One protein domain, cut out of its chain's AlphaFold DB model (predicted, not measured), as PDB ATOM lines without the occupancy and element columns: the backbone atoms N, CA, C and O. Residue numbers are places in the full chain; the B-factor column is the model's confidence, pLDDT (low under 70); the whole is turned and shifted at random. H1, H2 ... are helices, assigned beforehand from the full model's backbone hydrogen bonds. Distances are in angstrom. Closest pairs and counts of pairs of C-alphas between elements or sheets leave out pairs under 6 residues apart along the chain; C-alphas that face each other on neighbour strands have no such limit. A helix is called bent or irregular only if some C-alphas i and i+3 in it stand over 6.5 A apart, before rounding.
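AT A GLANCE: This is residues 2 to 42 of the 156 residues of an uncharacterized protein of Serendipita indica (strain DSM 11827) (UniProt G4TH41). The model is an open, flat V: one long helix, H2, makes one arm, and the strung-out link of residues 8 to 16 makes the other, with the short helix H1 as a small head at its free tip. H1 does not pack on H2, and there is no core between the arms. The printed part has 41 residues, with two named helices, H1 then H2 along the chain, and no named strand; the class is all helix. The whole is only just loose, close to extended, with a radius of gyration of the C-alphas of 13.6 A, and the C-alphas span 35 by 29 by 10 A.

HOW THE PARTS SIT: H1, residues 2 to 7, and H2, residues 17 to 40, are apart, with no C-alpha of the one within 8 A of the other. Residues 4 to 10, of which 4 to 7 belong to H1, stand free. Residues 24 to 42, of which 24 to 40 belong to H2, stand free too. H2 has a kink of 46 degrees near residue 33. In H1 every O i to N i+4 pair is within hydrogen-bond range; in H2 18 of 20 are.

IN THESE COORDINATES: H1 begins at C-alpha 2, (-27.477, 47.485, 17.152), and ends at C-alpha 7, (-21.651, 53.107, 19.502). H2 begins at C-alpha 17, (-29.596, 42.282, 41.605), and ends at C-alpha 40, (2.391, 39.861, 30.660), with 33.9 A from first to last C-alpha. H2 is irregular: C-alphas 32 and 35 are 7.4 A apart.

THE WHOLE: The two C-alphas farthest apart are those of Asp 16 and Thr 42, at 38.0 A. The printed part has no cut, and the link from H1 to H2, 9 residues, is short. The mean pLDDT of the printed part is 84.1; residues 2 to 3 and 40 to 42 are under 70.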
ATOM      1  N   GLN A   2     -27.774  46.245  17.907       61.94
ATOM      2  CA  GLN A   2     -27.477  47.485  17.152       61.94
ATOM      3  C   GLN A   2     -26.612  48.503  17.924       61.94
ATOM      4  O   GLN A   2     -25.651  49.018  17.364       61.94
ATOM      5  N   ALA A   3     -26.881  48.744  19.213       63.22
ATOM      6  CA  ALA A   3     -26.110  49.707  20.013       63.22
ATOM      7  C   ALA A   3     -24.602  49.389  20.096       63.22
ATOM      8  O   ALA A   3     -23.779  50.296  20.049       63.22
ATOM      9  N   SER A   4     -24.231  48.106  20.159       70.25
ATOM     10  CA  SER A   4     -22.823  47.691  20.210       70.25
ATOM     11  C   SER A   4     -22.094  47.950  18.889       70.25
ATOM     12  O   SER A   4     -20.933  48.346  18.898       70.25
ATOM     13  N   ILE A   5     -22.797  47.808  17.761       72.25
ATOM     14  CA  ILE A   5     -22.234  48.006  16.418       72.25
ATOM     15  C   ILE A   5     -22.038  49.500  16.120       72.25
ATOM     16  O   ILE A   5     -20.994  49.883  15.602       72.25
ATOM     17  N   TYR A   6     -23.012  50.346  16.472       77.69
ATOM     18  CA  TYR A   6     -22.967  51.777  16.141       77.69
ATOM     19  C   TYR A   6     -22.200  52.632  17.152       77.69
ATOM     20  O   TYR A   6     -21.588  53.622  16.762       77.69
ATOM     21  N   HIS A   7     -22.221  52.271  18.437       81.12
ATOM     22  CA  HIS A   7     -21.651  53.107  19.502       81.12
ATOM     23  C   HIS A   7     -20.439  52.485  20.196       81.12
ATOM     24  O   HIS A   7     -19.922  53.080  21.135       81.12
ATOM     25  N   GLN A   8     -19.989  51.300  19.764       79.62
ATOM     26  CA  GLN A   8     -18.867  50.577  20.380       79.62
ATOM     27  C   GLN A   8     -19.030  50.382  21.899       79.62
ATOM     28  O   GLN A   8     -18.057  50.321  22.647       79.62
ATOM     29  N   VAL A   9     -20.277  50.272  22.369       84.19
ATOM     30  CA  VAL A   9     -20.593  50.033  23.780       84.19
ATOM     31  C   VAL A   9     -20.847  48.553  24.036       84.19
ATOM     32  O   VAL A   9     -21.482  47.860  23.234       84.19
ATOM     33  N   HIS A  10     -20.376  48.070  25.183       82.94
ATOM     34  CA  HIS A  10     -20.695  46.734  25.665       82.94
ATOM     35  C   HIS A  10     -21.922  46.815  26.575       82.94
ATOM     36  O   HIS A  10     -21.880  47.454  27.623       82.94
ATOM     37  N   VAL A  11     -23.022  46.183  26.166       86.56
ATOM     38  CA  VAL A  11     -24.270  46.145  26.940       86.56
ATOM     39  C   VAL A  11     -24.355  44.789  27.627       86.56
ATOM     40  O   VAL A  11     -24.293  43.761  26.956       86.56
ATOM     41  N   ILE A  12     -24.483  44.796  28.951       85.75
ATOM     42  CA  ILE A  12     -24.697  43.597  29.764       85.75
ATOM     43  C   ILE A  12     -26.103  43.708  30.348       85.75
ATOM     44  O   ILE A  12     -26.444  44.733  30.937       85.75
ATOM     45  N   LEU A  13     -26.917  42.681  30.126       88.75
ATOM     46  CA  LEU A  13     -28.222  42.536  30.758       88.75
ATOM     47  C   LEU A  13     -28.044  41.607  31.959       88.75
ATOM     48  O   LEU A  13     -27.409  40.565  31.816       88.75
ATOM     49  N   CYS A  14     -28.571  42.017  33.107       90.56
ATOM     50  CA  CYS A  14     -28.564  41.234  34.339       90.56
ATOM     51  C   CYS A  14     -30.004  40.858  34.680       90.56
ATOM     52  O   CYS A  14     -30.893  41.709  34.590       90.56
ATOM     53  N   ASP A  15     -30.214  39.599  35.056       89.88
ATOM     54  CA  ASP A  15     -31.547  39.059  35.346       89.88
ATOM     55  C   ASP A  15     -32.016  39.422  36.766       89.88
ATOM     56  O   ASP A  15     -33.208  39.624  36.999       89.88
ATOM     57  N   ASP A  16     -31.078  39.566  37.708       94.25
ATOM     58  CA  ASP A  16     -31.341  39.954  39.091       94.25
ATOM     59  C   ASP A  16     -30.258  40.890  39.671       94.25
ATOM     60  O   ASP A  16     -29.271  41.262  39.023       94.25
ATOM     61  N   LYS A  17     -30.485  41.342  40.911       93.06
ATOM     62  CA  LYS A  17     -29.596  42.282  41.605       93.06
ATOM     63  C   LYS A  17     -28.262  41.645  42.004       93.06
ATOM     64  O   LYS A  17     -27.255  42.352  42.044       93.06
ATOM     65  N   ASP A  18     -28.251  40.354  42.310       94.31
ATOM     66  CA  ASP A  18     -27.051  39.668  42.784       94.31
ATOM     67  C   ASP A  18     -26.087  39.397  41.617       94.31
ATOM     68  O   ASP A  18     -24.891  39.666  41.744       94.31
ATOM     69  N   ASP A  19     -26.602  39.014  40.442       92.88
ATOM     70  CA  ASP A  19     -25.843  38.958  39.186       92.88
ATOM     71  C   ASP A  19     -25.281  40.339  38.839       92.88
ATOM     72  O   ASP A  19     -24.097  40.457  38.533       92.88
ATOM     73  N   PHE A  20     -26.058  41.418  38.989       94.00
ATOM     74  CA  PHE A  20     -25.536  42.771  38.764       94.00
ATOM     75  C   PHE A  20     -24.329  43.101  39.661       94.00
ATOM     76  O   PHE A  20     -23.321  43.625  39.174       94.00
ATOM     77  N   ILE A  21     -24.400  42.780  40.957       94.12
ATOM     78  CA  ILE A  21     -23.296  43.014  41.903       94.12
ATOM     79  C   ILE A  21     -22.070  42.183  41.511       94.12
ATOM     80  O   ILE A  21     -20.958  42.719  41.470       94.12
ATOM     81  N   GLN A  22     -22.263  40.906  41.177       93.31
ATOM     82  CA  GLN A  22     -21.176  40.024  40.762       93.31
ATOM     83  C   GLN A  22     -20.510  40.520  39.472       93.31
ATOM     84  O   GLN A  22     -19.287  40.634  39.410       93.31
ATOM     85  N   ARG A  23     -21.299  40.908  38.464       91.19
ATOM     86  CA  ARG A  23     -20.789  41.465  37.203       91.19
ATOM     87  C   ARG A  23     -20.000  42.746  37.429       91.19
ATOM     88  O   ARG A  23     -18.943  42.922  36.826       91.19
ATOM     89  N   LEU A  24     -20.477  43.630  38.305       93.25
ATOM     90  CA  LEU A  24     -19.766  44.863  38.633       93.25
ATOM     91  C   LEU A  24     -18.422  44.571  39.315       93.25
ATOM     92  O   LEU A  24     -17.405  45.169  38.953       93.25
ATOM     93  N   HIS A  25     -18.410  43.625  40.257       94.06
ATOM     94  CA  HIS A  25     -17.188  43.155  40.900       94.06
ATOM     95  C   HIS A  25     -16.199  42.592  39.871       94.06
ATOM     96  O   HIS A  25     -15.046  43.027  39.834       94.06
ATOM     97  N   ASP A  26     -16.647  41.706  38.982       92.25
ATOM     98  CA  ASP A  26     -15.797  41.082  37.965       92.25
ATOM     99  C   ASP A  26     -15.194  42.115  37.004       92.25
ATOM    100  O   ASP A  26     -13.994  42.074  36.730       92.25
ATOM    101  N   ILE A  27     -15.985  43.100  36.556       92.56
ATOM    102  CA  ILE A  27     -15.496  44.211  35.724       92.56
ATOM    103  C   ILE A  27     -14.423  45.005  36.471       92.56
ATOM    104  O   ILE A  27     -13.384  45.330  35.891       92.56
ATOM    105  N   SER A  28     -14.650  45.320  37.750       93.06
ATOM    106  CA  SER A  28     -13.686  46.077  38.555       93.06
ATOM    107  C   SER A  28     -12.370  45.314  38.742       93.06
ATOM    108  O   SER A  28     -11.292  45.883  38.546       93.06
ATOM    109  N   ALA A  29     -12.451  44.008  39.014       92.19
ATOM    110  CA  ALA A  29     -11.299  43.128  39.128       92.19
ATOM    111  C   ALA A  29     -10.533  43.054  37.799       92.19
ATOM    112  O   ALA A  29      -9.308  43.194  37.781       92.19
ATOM    113  N   ASP A  30     -11.248  42.921  36.677       90.19
ATOM    114  CA  ASP A  30     -10.653  42.881  35.346       90.19
ATOM    115  C   ASP A  30      -9.931  44.178  34.976       90.19
ATOM    116  O   ASP A  30      -8.836  44.108  34.410       90.19
ATOM    117  N   GLN A  31     -10.478  45.349  35.325       90.44
ATOM    118  CA  GLN A  31      -9.779  46.627  35.134       90.44
ATOM    119  C   GLN A  31      -8.534  46.734  36.020       90.44
ATOM    120  O   GLN A  31      -7.489  47.170  35.537       90.44
ATOM    121  N   GLY A  32      -8.613  46.284  37.277       90.00
ATOM    122  CA  GLY A  32      -7.481  46.298  38.207       90.00
ATOM    123  C   GLY A  32      -6.293  45.466  37.715       90.00
ATOM    124  O   GLY A  32      -5.143  45.887  37.826       90.00
ATOM    125  N   ILE A  33      -6.557  44.312  37.092       87.88
ATOM    126  CA  ILE A  33      -5.500  43.428  36.568       87.88
ATOM    127  C   ILE A  33      -5.128  43.699  35.103       87.88
ATOM    128  O   ILE A  33      -4.139  43.152  34.609       87.88
ATOM    129  N   LYS A  34      -5.890  44.536  34.388       84.56
ATOM    130  CA  LYS A  34      -5.676  44.873  32.973       84.56
ATOM    131  C   LYS A  34      -4.245  45.326  32.639       84.56
ATOM    132  O   LYS A  34      -3.697  44.772  31.681       84.56
ATOM    133  N   PRO A  35      -3.595  46.254  33.376       82.62
ATOM    134  CA  PRO A  35      -2.225  46.659  33.049       82.62
ATOM    135  C   PRO A  35      -1.248  45.484  33.157       82.62
ATOM    136  O   PRO A  35      -0.441  45.267  32.255       82.62
ATOM    137  N   TYR A  36      -1.389  44.648  34.187       80.06
ATOM    138  CA  TYR A  36      -0.564  43.453  34.368       80.06
ATOM    139  C   TYR A  36      -0.814  42.403  33.278       80.06
ATOM    140  O   TYR A  36       0.133  41.791  32.789       80.06
ATOM    141  N   LYS A  37      -2.068  42.224  32.832       77.00
ATOM    142  CA  LYS A  37      -2.405  41.373  31.677       77.00
ATOM    143  C   LYS A  37      -1.740  41.884  30.395       77.00
ATOM    144  O   LYS A  37      -1.221  41.070  29.637       77.00
ATOM    145  N   HIS A  38      -1.737  43.196  30.147       75.75
ATOM    146  CA  HIS A  38      -1.077  43.782  28.976       75.75
ATOM    147  C   HIS A  38       0.438  43.604  29.024       75.75
ATOM    148  O   HIS A  38       1.012  43.133  28.047       75.75
ATOM    149  N   ILE A  39       1.061  43.893  30.167       71.25
ATOM    150  CA  ILE A  39       2.499  43.715  30.389       71.25
ATOM    151  C   ILE A  39       2.902  42.246  30.204       71.25
ATOM    152  O   ILE A  39       3.816  41.948  29.442       71.25
ATOM    153  N   ARG A  40       2.165  41.308  30.813       66.06
ATOM    154  CA  ARG A  40       2.391  39.861  30.660       66.06
ATOM    155  C   ARG A  40       2.230  39.371  29.216       66.06
ATOM    156  O   ARG A  40       2.809  38.354  28.853       66.06
ATOM    157  N   ARG A  41       1.416  40.055  28.407       66.12
ATOM    158  CA  ARG A  41       1.222  39.765  26.976       66.12
ATOM    159  C   ARG A  41       2.248  40.459  26.079       66.12
ATOM    160  O   ARG A  41       2.207  40.247  24.868       66.12
ATOM    161  N   THR A  42       3.143  41.287  26.623       66.81
ATOM    162  CA  THR A  42       4.228  41.849  25.816       66.81
ATOM    163  C   THR A  42       5.166  40.730  25.373       66.81
ATOM    164  O   THR A  42       5.470  39.809  26.121       66.81
TER     165      THR A  42